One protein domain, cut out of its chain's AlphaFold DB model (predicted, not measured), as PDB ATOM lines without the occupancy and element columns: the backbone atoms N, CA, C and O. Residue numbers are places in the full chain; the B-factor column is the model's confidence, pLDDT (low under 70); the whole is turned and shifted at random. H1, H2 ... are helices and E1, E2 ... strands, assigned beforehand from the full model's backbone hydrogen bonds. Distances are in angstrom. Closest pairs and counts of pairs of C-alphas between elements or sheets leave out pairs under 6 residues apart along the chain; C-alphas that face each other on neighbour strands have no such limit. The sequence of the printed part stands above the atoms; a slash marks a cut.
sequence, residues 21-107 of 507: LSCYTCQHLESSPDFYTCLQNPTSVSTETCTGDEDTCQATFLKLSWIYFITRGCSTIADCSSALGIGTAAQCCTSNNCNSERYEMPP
ATOM      1  N   LEU A  21      93.715 173.128 161.686       95.38
ATOM      2  CA  LEU A  21      93.392 174.481 162.091       95.38
ATOM      3  C   LEU A  21      94.698 175.147 162.528       95.38
ATOM      4  O   LEU A  21      95.425 174.592 163.340       95.38
ATOM      5  N   SER A  22      95.054 176.279 161.938       97.62
ATOM      6  CA  SER A  22      96.241 177.032 162.343       97.62
ATOM      7  C   SER A  22      95.804 178.161 163.257       97.62
ATOM      8  O   SER A  22      94.911 178.911 162.876       97.62
ATOM      9  N   CYS A  23      96.432 178.313 164.416       98.31
ATOM     10  CA  CYS A  23      96.117 179.360 165.386       98.31
ATOM     11  C   CYS A  23      97.376 180.150 165.747       98.31
ATOM     12  O   CYS A  23      98.484 179.615 165.706       98.31
ATOM     13  N   TYR A  24      97.223 181.421 166.122       98.44
ATOM     14  CA  TYR A  24      98.316 182.160 166.754       98.44
ATOM     15  C   TYR A  24      98.580 181.584 168.143       98.44
ATOM     16  O   TYR A  24      97.630 181.365 168.895       98.44
ATOM     17  N   THR A  25      99.853 181.370 168.474       98.12
ATOM     18  CA  THR A  25     100.290 180.804 169.753       98.12
ATOM     19  C   THR A  25     101.260 181.744 170.454       98.12
ATOM     20  O   THR A  25     102.257 182.186 169.874       98.12
ATOM     21  N   CYS A  26     100.925 182.110 171.688       98.31
ATOM     22  CA  CYS A  26     101.778 182.897 172.575       98.31
ATOM     23  C   CYS A  26     101.267 182.804 174.014       98.31
ATOM     24  O   CYS A  26     100.067 182.695 174.256       98.31
ATOM     25  N   GLN A  27     102.175 182.868 174.987       97.88
ATOM     26  CA  GLN A  27     101.827 182.814 176.403       97.88
ATOM     27  C   GLN A  27     102.762 183.725 177.189       97.88
ATOM     28  O   GLN A  27     103.948 183.429 177.330       97.88
ATOM     29  N   HIS A  28     102.233 184.835 177.700       97.88
ATOM     30  CA  HIS A  28     103.044 185.847 178.368       97.88
ATOM     31  C   HIS A  28     102.318 186.460 179.568       97.88
ATOM     32  O   HIS A  28     101.112 186.704 179.552       97.88
ATOM     33  N   LEU A  29     103.097 186.731 180.613       97.00
ATOM     34  CA  LEU A  29     102.719 187.593 181.735       97.00
ATOM     35  C   LEU A  29     103.044 189.046 181.382       97.00
ATOM     36  O   LEU A  29     103.959 189.276 180.596       97.00
ATOM     37  N   GLU A  30     102.366 190.013 182.001       95.81
ATOM     38  CA  GLU A  30     102.602 191.456 181.793       95.81
ATOM     39  C   GLU A  30     104.076 191.871 181.921       95.81
ATOM     40  O   GLU A  30     104.544 192.756 181.212       95.81
ATOM     41  N   SER A  31     104.833 191.204 182.796       94.94
ATOM     42  CA  SER A  31     106.263 191.459 183.001       94.94
ATOM     43  C   SER A  31     107.152 191.038 181.823       94.94
ATOM     44  O   SER A  31     108.335 191.376 181.796       94.94
ATOM     45  N   SER A  32     106.617 190.282 180.861       97.06
ATOM     46  CA  SER A  32     107.343 189.826 179.679       97.06
ATOM     47  C   SER A  32     107.376 190.921 178.605       97.06
ATOM     48  O   SER A  32     106.332 191.501 178.302       97.06
ATOM     49  N   PRO A  33     108.528 191.175 177.955       96.25
ATOM     50  CA  PRO A  33     108.615 192.166 176.877       96.25
ATOM     51  C   PRO A  33     107.702 191.837 175.683       96.25
ATOM     52  O   PRO A  33     107.245 192.742 174.989       96.25
ATOM     53  N   ASP A  34     107.376 190.558 175.480       96.81
ATOM     54  CA  ASP A  34     106.530 190.085 174.381       96.81
ATOM     55  C   ASP A  34     105.028 190.104 174.713       96.81
ATOM     56  O   ASP A  34     104.192 189.782 173.864       96.81
ATOM     57  N   PHE A  35     104.654 190.513 175.930       96.62
ATOM     58  CA  PHE A  35     103.258 190.598 176.359       96.62
ATOM     59  C   PHE A  35     102.426 191.485 175.429       96.62
ATOM     60  O   PHE A  35     101.393 191.059 174.911       96.62
ATOM     61  N   TYR A  36     102.906 192.702 175.155       95.56
ATOM     62  CA  TYR A  36     102.213 193.647 174.279       95.56
ATOM     63  C   TYR A  36     102.172 193.171 172.825       95.56
ATOM     64  O   TYR A  36     101.180 193.400 172.135       95.56
ATOM     65  N   THR A  37     103.203 192.453 172.380       96.75
ATOM     66  CA  THR A  37     103.242 191.815 171.060       96.75
ATOM     67  C   THR A  37     102.131 190.768 170.937       96.75
ATOM     68  O   THR A  37     101.336 190.826 170.001       96.75
ATOM     69  N   CYS A  38     101.993 189.879 171.925       97.44
ATOM     70  CA  CYS A  38     100.931 188.869 171.982       97.44
ATOM     71  C   CYS A  38      99.521 189.488 172.125       97.44
ATOM     72  O   CYS A  38      98.551 188.998 171.533       97.44
ATOM     73  N   LEU A  39      99.395 190.591 172.873       96.25
ATOM     74  CA  LEU A  39      98.129 191.290 173.130       96.25
ATOM     75  C   LEU A  39      97.627 192.086 171.918       96.25
ATOM     76  O   LEU A  39      96.480 191.909 171.500       96.25
ATOM     77  N   GLN A  40      98.478 192.945 171.351       95.75
ATOM     78  CA  GLN A  40      98.090 193.955 170.359       95.75
ATOM     79  C   GLN A  40      98.466 193.589 168.921       95.75
ATOM     80  O   GLN A  40      97.829 194.076 167.983       95.75
ATOM     81  N   ASN A  41      99.488 192.754 168.722       96.00
ATOM     82  CA  ASN A  41      99.972 192.376 167.395       96.00
ATOM     83  C   ASN A  41     100.098 190.849 167.238       96.00
ATOM     84  O   ASN A  41     101.187 190.339 166.960       96.00
ATOM     85  N   PRO A  42      98.987 190.097 167.365       92.69
ATOM     86  CA  PRO A  42      99.029 188.639 167.289       92.69
ATOM     87  C   PRO A  42      99.559 188.130 165.942       92.69
ATOM     88  O   PRO A  42     100.160 187.069 165.883       92.69
ATOM     89  N   THR A  43      99.456 188.910 164.863       96.19
ATOM     90  CA  THR A  43     100.023 188.540 163.556       96.19
ATOM     91  C   THR A  43     101.547 188.404 163.544       96.19
ATOM     92  O   THR A  43     102.092 187.830 162.605       96.19
ATOM     93  N   SER A  44     102.232 188.940 164.557       96.31
ATOM     94  CA  SER A  44     103.685 188.835 164.710       96.31
ATOM     95  C   SER A  44     104.140 187.665 165.586       96.31
ATOM     96  O   SER A  44     105.334 187.369 165.608       96.31
ATOM     97  N   VAL A  45     103.218 186.986 166.281       97.06
ATOM     98  CA  VAL A  45     103.555 185.786 167.054       97.06
ATOM     99  C   VAL A  45     103.550 184.543 166.166       97.06
ATOM    100  O   VAL A  45     102.999 184.538 165.061       97.06
ATOM    101  N   SER A  46     104.190 183.475 166.637       97.75
ATOM    102  CA  SER A  46     104.194 182.189 165.942       97.75
ATOM    103  C   SER A  46     102.778 181.653 165.738       97.75
ATOM    104  O   SER A  46     101.870 181.920 166.522       97.75
ATOM    105  N   THR A  47     102.606 180.859 164.686       98.00
ATOM    106  CA  THR A  47     101.399 180.058 164.477       98.00
ATOM    107  C   THR A  47     101.706 178.596 164.760       98.00
ATOM    108  O   THR A  47     102.803 178.119 164.463       98.00
ATOM    109  N   GLU A  48     100.742 177.889 165.332       97.19
ATOM    110  CA  GLU A  48     100.784 176.441 165.509       97.19
ATOM    111  C   GLU A  48      99.599 175.798 164.791       97.19
ATOM    112  O   GLU A  48      98.527 176.388 164.673       97.19
ATOM    113  N   THR A  49      99.814 174.602 164.252       96.88
ATOM    114  CA  THR A  49      98.747 173.803 163.650       96.88
ATOM    115  C   THR A  49      98.183 172.887 164.723       96.88
ATOM    116  O   THR A  49      98.923 172.048 165.234       96.88
ATOM    117  N   CYS A  50      96.899 173.029 165.033       96.06
ATOM    118  CA  CYS A  50      96.218 172.219 166.027       96.06
ATOM    119  C   CYS A  50      96.235 170.748 165.629       96.06
ATOM    120  O   CYS A  50      96.109 170.390 164.447       96.06
ATOM    121  N   THR A  51      96.415 169.890 166.626       93.50
ATOM    122  CA  THR A  51      96.493 168.443 166.433       93.50
ATOM    123  C   THR A  51      95.538 167.733 167.375       93.50
ATOM    124  O   THR A  51      95.293 168.200 168.477       93.50
ATOM    125  N   GLY A  52      95.024 166.578 166.955       89.56
ATOM    126  CA  GLY A  52      94.106 165.800 167.785       89.56
ATOM    127  C   GLY A  52      92.691 166.374 167.778       89.56
ATOM    128  O   GLY A  52      92.109 166.555 166.709       89.56
ATOM    129  N   ASP A  53      92.144 166.578 168.970       92.69
ATOM    130  CA  ASP A  53      90.794 167.071 169.258       92.69
ATOM    131  C   ASP A  53      90.722 168.593 169.475       92.69
ATOM    132  O   ASP A  53      89.636 169.139 169.655       92.69
ATOM    133  N   GLU A  54      91.857 169.289 169.405       94.94
ATOM    134  CA  GLU A  54      91.930 170.749 169.440       94.94
ATOM    135  C   GLU A  54      91.426 171.341 168.114       94.94
ATOM    136  O   GLU A  54      92.170 171.542 167.153       94.94
ATOM    137  N   ASP A  55      90.124 171.588 168.031       95.12
ATOM    138  CA  ASP A  55      89.442 172.090 166.838       95.12
ATOM    139  C   ASP A  55      89.069 173.579 166.929       95.12
ATOM    140  O   ASP A  55      88.332 174.095 166.082       95.12
ATOM    141  N   THR A  56      89.582 174.279 167.944       96.69
ATOM    142  CA  THR A  56      89.246 175.672 168.238       96.69
ATOM    143  C   THR A  56      90.510 176.497 168.497       96.69
ATOM    144  O   THR A  56      91.371 176.121 169.285       96.69
ATOM    145  N   CYS A  57      90.620 177.666 167.863       98.31
ATOM    146  CA  CYS A  57      91.590 178.678 168.257       98.31
ATOM    147  C   CYS A  57      91.048 179.446 169.458       98.31
ATOM    148  O   CYS A  57      89.959 180.028 169.398       98.31
ATOM    149  N   GLN A  58      91.844 179.493 170.518       97.75
ATOM    150  CA  GLN A  58      91.550 180.232 171.730       97.75
ATOM    151  C   GLN A  58      92.484 181.436 171.851       97.75
ATOM    152  O   GLN A  58      93.672 181.384 171.513       97.75
ATOM    153  N   ALA A  59      91.944 182.534 172.357       97.75
ATOM    154  CA  ALA A  59      92.720 183.596 172.969       97.75
ATOM    155  C   ALA A  59      92.063 183.965 174.293       97.75
ATOM    156  O   ALA A  59      90.870 184.233 174.314       97.75
ATOM    157  N   THR A  60      92.825 184.017 175.376       96.88
ATOM    158  CA  THR A  60      92.327 184.352 176.708       96.88
ATOM    159  C   THR A  60      93.203 185.435 177.310       96.88
ATOM    160  O   THR A  60      94.423 185.291 177.405       96.88
ATOM    161  N   PHE A  61      92.565 186.514 177.737       96.38
ATOM    162  CA  PHE A  61      93.151 187.577 178.533       96.38
ATOM    163  C   PHE A  61      92.572 187.509 179.945       96.38
ATOM    164  O   PHE A  61      91.359 187.602 180.148       96.38
ATOM    165  N   LEU A  62      93.451 187.327 180.921       95.12
ATOM    166  CA  LEU A  62      93.113 187.148 182.322       95.12
ATOM    167  C   LEU A  62      93.666 188.329 183.126       95.12
ATOM    168  O   LEU A  62      94.866 188.614 183.081       95.12
ATOM    169  N   LYS A  63      92.791 188.992 183.888       93.75
ATOM    170  CA  LYS A  63      93.161 190.050 184.834       93.75
ATOM    171  C   LYS A  63      93.031 189.529 186.267       93.75
ATOM    172  O   LYS A  63      91.930 189.475 186.807       93.75
ATOM    173  N   LEU A  64      94.151 189.179 186.895       91.00
ATOM    174  CA  LEU A  64      94.209 188.733 188.291       91.00
ATOM    175  C   LEU A  64      94.696 189.870 189.187       91.00
ATOM    176  O   LEU A  64      95.899 190.005 189.362       91.00
ATOM    177  N   SER A  65      93.792 190.658 189.779       89.75
ATOM    178  CA  SER A  65      94.070 191.770 190.718       89.75
ATOM    179  C   SER A  65      95.111 192.803 190.240       89.75
ATOM    180  O   SER A  65      94.745 193.924 189.894       89.75
ATOM    181  N   TRP A  66      96.390 192.430 190.213       89.50
ATOM    182  CA  TRP A  66      97.558 193.220 189.818       89.50
ATOM    183  C   TRP A  66      98.409 192.577 188.704       89.50
ATOM    184  O   TRP A  66      99.376 193.188 188.271       89.50
ATOM    185  N   ILE A  67      98.077 191.366 188.243       93.19
ATOM    186  CA  ILE A  67      98.785 190.652 187.173       93.19
ATOM    187  C   ILE A  67      97.867 190.531 185.964       93.19
ATOM    188  O   ILE A  67      96.735 190.048 186.078       93.19
ATOM    189  N   TYR A  68      98.383 190.890 184.793       95.19
ATOM    190  CA  TYR A  68      97.760 190.536 183.524       95.19
ATOM    191  C   TYR A  68      98.478 189.349 182.889       95.19
ATOM    192  O   TYR A  68      99.709 189.250 182.896       95.19
ATOM    193  N   PHE A  69      97.688 188.441 182.333       96.06
ATOM    194  CA  PHE A  69      98.167 187.253 181.649       96.06
ATOM    195  C   PHE A  69      97.423 187.104 180.330       96.06
ATOM    196  O   PHE A  69      96.204 187.264 180.274       96.06
ATOM    197  N   ILE A  70      98.160 186.794 179.269       97.38
ATOM    198  CA  ILE A  70      97.582 186.482 177.969       97.38
ATOM    199  C   ILE A  70      98.069 185.125 177.487       97.38
ATOM    200  O   ILE A  70      99.256 184.798 177.566       97.38
ATOM    201  N   THR A  71      97.137 184.352 176.947       97.75
ATOM    202  CA  THR A  71      97.419 183.116 176.230       97.75
ATOM    203  C   THR A  71      96.644 183.081 174.920       97.75
ATOM    204  O   THR A  71      95.491 183.504 174.853       97.75
ATOM    205  N   ARG A  72      97.288 182.607 173.861       98.12
ATOM    206  CA  ARG A  72      96.681 182.254 172.580       98.12
ATOM    207  C   ARG A  72      97.199 180.876 172.194       98.12
ATOM    208  O   ARG A  72      98.368 180.598 172.454       98.12
ATOM    209  N   GLY A  73      96.361 180.056 171.578       98.12
ATOM    210  CA  GLY A  73      96.762 178.735 171.104       98.12
ATOM    211  C   GLY A  73      95.592 177.900 170.605       98.12
ATOM    212  O   GLY A  73      94.464 178.392 170.477       98.12
ATOM    213  N   CYS A  74      95.884 176.644 170.309       98.06
ATOM    214  CA  CYS A  74      94.900 175.606 170.033       98.06
ATOM    215  C   CYS A  74      94.235 175.118 171.327       98.06
ATOM    216  O   CYS A  74      94.860 175.065 172.383       98.06
ATOM    217  N   SER A  75      92.943 174.815 171.254       97.62
ATOM    218  CA  SER A  75      92.139 174.395 172.399       97.62
ATOM    219  C   SER A  75      90.942 173.567 171.944       97.62
ATOM    220  O   SER A  75      90.545 173.611 170.773       97.62
ATOM    221  N   THR A  76      90.345 172.819 172.866       97.00
ATOM    222  CA  THR A  76      89.071 172.144 172.612       97.00
ATOM    223  C   THR A  76      87.913 173.126 172.792       97.00
ATOM    224  O   THR A  76      87.992 174.092 173.557       97.00
ATOM    225  N   ILE A  77      86.780 172.870 172.137       95.44
ATOM    226  CA  ILE A  77      85.574 173.686 172.348       95.44
ATOM    227  C   ILE A  77      85.107 173.699 173.820       95.44
ATOM    228  O   ILE A  77      84.534 174.691 174.282       95.44
ATOM    229  N   ALA A  78      85.373 172.621 174.567       95.69
ATOM    230  CA  ALA A  78      85.036 172.504 175.984       95.69
ATOM    231  C   ALA A  78      85.912 173.420 176.854       95.69
ATOM    232  O   ALA A  78      85.382 174.172 177.674       95.69
ATOM    233  N   ASP A  79      87.227 173.418 176.623       95.50
ATOM    234  CA  ASP A  79      88.185 174.274 177.335       95.50
ATOM    235  C   ASP A  79      87.999 175.752 176.986       95.50
ATOM    236  O   ASP A  79      88.102 176.641 177.834       95.50
ATOM    237  N   CYS A  80      87.648 176.031 175.732       95.38
ATOM    238  CA  CYS A  80      87.362 177.391 175.312       95.38
ATOM    239  C   CYS A  80      86.091 177.937 175.989       95.38
ATOM    240  O   CYS A  80      86.058 179.086 176.432       95.38
ATOM    241  N   SER A  81      85.065 177.093 176.148       93.06
ATOM    242  CA  SER A  81      83.822 177.461 176.836       93.06
ATOM    243  C   SER A  81      84.015 177.652 178.343       93.06
ATOM    244  O   SER A  81      83.400 178.540 178.930       93.06
ATOM    245  N   SER A  82      84.877 176.852 178.978       92.56
ATOM    246  CA  SER A  82      85.159 176.967 180.416       92.56
ATOM    247  C   SER A  82      85.985 178.213 180.763       92.56
ATOM    248  O   SER A  82      85.881 178.733 181.873       92.56
ATOM    249  N   ALA A  83      86.742 178.749 179.800       90.69
ATOM    250  CA  ALA A  83      87.530 179.966 179.973       90.69
ATOM    251  C   ALA A  83      86.704 181.267 179.999       90.69
ATOM    252  O   ALA A  83      87.260 182.311 180.341       90.69
ATOM    253  N   LEU A  84      85.404 181.240 179.678       89.56
ATOM    254  CA  LEU A  84      84.489 182.400 179.689       89.56
ATOM    255  C   LEU A  84      83.979 182.760 181.107       89.56
ATOM    256  O   LEU A  84      82.788 182.982 181.323       89.56
ATOM    257  N   GLY A  85      84.878 182.785 182.093       87.50
ATOM    258  CA  GLY A  85      84.585 183.119 183.490       87.50
ATOM    259  C   GLY A  85      84.546 184.623 183.814       87.50
ATOM    260  O   GLY A  85      84.805 185.495 182.988       87.50
ATOM    261  N   ILE A  86      84.226 184.950 185.071       75.25
ATOM    262  CA  ILE A  86      84.231 186.335 185.567       75.25
ATOM    263  C   ILE A  86      85.675 186.857 185.585       75.25
ATOM    264  O   ILE A  86      86.541 186.276 186.234       75.25
ATOM    265  N   GLY A  87      85.928 187.977 184.903       82.44
ATOM    266  CA  GLY A  87      87.253 188.611 184.857       82.44
ATOM    267  C   GLY A  87      88.187 188.069 183.769       82.44
ATOM    268  O   GLY A  87      89.355 188.470 183.719       82.44
ATOM    269  N   THR A  88      87.683 187.205 182.886       89.06
ATOM    270  CA  THR A  88      88.390 186.754 181.686       89.06
ATOM    271  C   THR A  88      87.726 187.319 180.438       89.06
ATOM    272  O   THR A  88      86.505 187.302 180.288       89.06
ATOM    273  N   ALA A  89      88.533 187.843 179.522       93.19
ATOM    274  CA  ALA A  89      88.098 188.065 178.153       93.19
ATOM    275  C   ALA A  89      88.631 186.893 177.332       93.19
ATOM    276  O   ALA A  89      89.842 186.762 177.158       93.19
ATOM    277  N   ALA A  90      87.740 186.011 176.888       95.38
ATOM    278  CA  ALA A  90      88.094 184.865 176.063       95.38
ATOM    279  C   ALA A  90      87.429 184.977 174.687       95.38
ATOM    280  O   ALA A  90      86.267 185.367 174.569       95.38
ATOM    281  N   GLN A  91      88.179 184.618 173.653       95.81
ATOM    282  CA  GLN A  91      87.736 184.535 172.273       95.81
ATOM    283  C   GLN A  91      87.956 183.101 171.788       95.81
ATOM    284  O   GLN A  91      89.059 182.564 171.895       95.81
ATOM    285  N   CYS A  92      86.897 182.509 171.244       97.12
ATOM    286  CA  CYS A  92      86.868 181.148 170.724       97.12
ATOM    287  C   CYS A  92      86.406 181.178 169.275       97.12
ATOM    288  O   CYS A  92      85.368 181.774 168.973       97.12
ATOM    289  N   CYS A  93      87.146 180.543 168.373       97.19
ATOM    290  CA  CYS A  93      86.781 180.531 166.963       97.19
ATOM    291  C   CYS A  93      87.407 179.337 166.223       97.19
ATOM    292  O   CYS A  93      88.453 178.831 166.603       97.19
ATOM    293  N   THR A  94      86.766 178.874 165.149       96.62
ATOM    294  CA  THR A  94      87.107 177.613 164.449       96.62
ATOM    295  C   THR A  94      87.680 177.834 163.043       96.62
ATOM    296  O   THR A  94      87.669 176.944 162.197       96.62
ATOM    297  N   SER A  95      88.146 179.052 162.749       96.81
ATOM    298  CA  SER A  95      88.745 179.417 161.457       96.81
ATOM    299  C   SER A  95      90.250 179.636 161.593       96.81
ATOM    300  O   SER A  95      90.727 180.047 162.642       96.81
ATOM    301  N   ASN A  96      91.023 179.400 160.532       97.25
ATOM    302  CA  ASN A  96      92.472 179.605 160.591       97.25
ATOM    303  C   ASN A  96      92.811 181.040 161.011       97.25
ATOM    304  O   ASN A  96      92.327 181.995 160.401       97.25
ATOM    305  N   ASN A  97      93.676 181.170 162.014       97.19
ATOM    306  CA  ASN A  97      94.211 182.420 162.536       97.19
ATOM    307  C   ASN A  97      93.118 183.387 163.025       97.19
ATOM    308  O   ASN A  97      93.330 184.594 163.062       97.19
ATOM    309  N   CYS A  98      91.937 182.875 163.382       97.50
ATOM    310  CA  CYS A  98      90.802 183.704 163.791       97.50
ATOM    311  C   CYS A  98      90.986 184.336 165.176       97.50
ATOM    312  O   CYS A  98      90.371 185.359 165.472       97.50
ATOM    313  N   ASN A  99      91.877 183.782 166.001       97.50
ATOM    314  CA  ASN A  99      92.272 184.346 167.287       97.50
ATOM    315  C   ASN A  99      93.260 185.515 167.107       97.50
ATOM    316  O   ASN A  99      94.219 185.656 167.866       97.50
ATOM    317  N   SER A 100      93.053 186.340 166.077       96.50
ATOM    318  CA  SER A 100      93.833 187.537 165.753       96.50
ATOM    319  C   SER A 100      93.256 188.811 166.362       96.50
ATOM    320  O   SER A 100      93.811 189.892 166.159       96.50
ATOM    321  N   GLU A 101      92.103 188.721 167.027       93.12
ATOM    322  CA  GLU A 101      91.445 189.897 167.582       93.12
ATOM    323  C   GLU A 101      92.317 190.508 168.678       93.12
ATOM    324  O   GLU A 101      92.977 189.812 169.465       93.12
ATOM    325  N   ARG A 102      92.387 191.837 168.658       92.94
ATOM    326  CA  ARG A 102      93.190 192.612 169.597       92.94
ATOM    327  C   ARG A 102      92.378 192.790 170.864       92.94
ATOM    328  O   ARG A 102      91.215 193.170 170.797       92.94
ATOM    329  N   TYR A 103      93.014 192.566 172.003       89.56
ATOM    330  CA  TYR A 103      92.418 192.954 173.271       89.56
ATOM    331  C   TYR A 103      92.774 194.407 173.547       89.56
ATOM    332  O   TYR A 103      93.952 194.772 173.595       89.56
ATOM    333  N   GLU A 104      91.751 195.233 173.729       86.88
ATOM    334  CA  GLU A 104      91.943 196.550 174.311       86.88
ATOM    335  C   GLU A 104      92.224 196.360 175.799       86.88
ATOM    336  O   GLU A 104      91.410 195.812 176.545       86.88
ATOM    337  N   MET A 105      93.415 196.771 176.234       81.06
ATOM    338  CA  MET A 105      93.710 196.811 177.658       81.06
ATOM    339  C   MET A 105      92.772 197.859 178.265       81.06
ATOM    340  O   MET A 105      92.738 198.983 177.751       81.06
ATOM    341  N   PRO A 106      91.992 197.530 179.314       75.25
ATOM    342  CA  PRO A 106      91.198 198.546 179.987       75.25
ATOM    343  C   PRO A 106      92.153 199.673 180.383       75.25
ATOM    344  O   PRO A 106      93.251 199.363 180.860       75.25
ATOM    345  N   PRO A 107      91.792 200.949 180.152       73.31
ATOM    346  CA  PRO A 107      92.690 202.057 180.418       73.31
ATOM    347  C   PRO A 107      93.185 201.917 181.850       73.31
ATOM    348  O   PRO A 107      92.378 201.874 182.783       73.31
TER     349      PRO A 107
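Overview. This is residues 21 to 107 of the 507 residues of the protein "cell wall protein DAN4-like" of Branchiostoma belcheri (UniProt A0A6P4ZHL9). A twisted sheet of four strands, E2, E5, E4 and E6, has one short helix over each face, H1 on one and H2 on the other. A small two-stranded sheet, E1 and E3, sits by one end of the large one, near Cys 57 and Gly 73, and E1 runs on into E2. Residues 94 to 107 form a tail with no named element. The printed part has 87 residues, with E1, E2, H1, E3, E4, E5, H2 and E6 along the chain; both sheets are antiparallel and the class is mixed, helices and strands. It is compact, with a radius of gyration of the C-alphas of 12.1 A, and spans 35 by 28 by 16 A.

Arrangement. The large sheet runs E2, residues 26 to 29, E5, 67 to 75, E4, 56 to 64, and E6, 88 to 93; E2 and E6 are its edge strands. E4 and E5 are a hairpin, with N 60 and O 71 within hydrogen-bond range at 2.8 A. E2 and E5 are antiparallel at 165 degrees, with N 72 and O 26 at 2.8 A. E4 and E6 are antiparallel at 174 degrees, with N 57 and O 93 at 2.8 A. E5 bends by 54 degrees at residue 72. H2, residues 77 to 82, is on the sheet at a height of 8.3 A, over E4 and along the strands, at 10 degrees to E4 on the local plane; its closest C-alphas to E6 are those of Cys 80 and Cys 92, 6.0 A apart. E5, H2 and E6 form a split strand-helix-strand unit, two strands running the same way with E4 between them, and its crossover is right-handed. H1, residues 35 to 40, is on the opposite face at a height of 8.1 A; it is over E2, only just, with 2 of its 6 C-alphas falling on E5, and slantwise to the strands at 59 degrees to E2 on the local plane, only just short of across. In H1 and H2 every O i to N i+4 pair is within hydrogen-bond range. E1, residues 22 to 24, and E3, residues 47 to 49, are antiparallel neighbours at 148 degrees, with N 23 and O 48 at 2.9 A. The closest C-alphas of E1 and E4 are those of Cys 23 and Cys 57, 5.4 A apart.

Along the chain. E1 begins at C-alpha 22 (96.241, 177.032, 162.343). E4 is 24.4 A long and starts at C-alpha 56 (89.246, 175.672, 168.238); E5 is 23.0 A and E6 16.1 A long. E6 ends at C-alpha 93 (86.781, 180.531, 166.963).

Size, cuts and confidence. The C-alphas farthest apart, those of Gly 52 and Pro 107, are 38.4 A apart. The printed part has no cut, and no link is long. Its mean pLDDT is 94.4, and no printed residue is under 70.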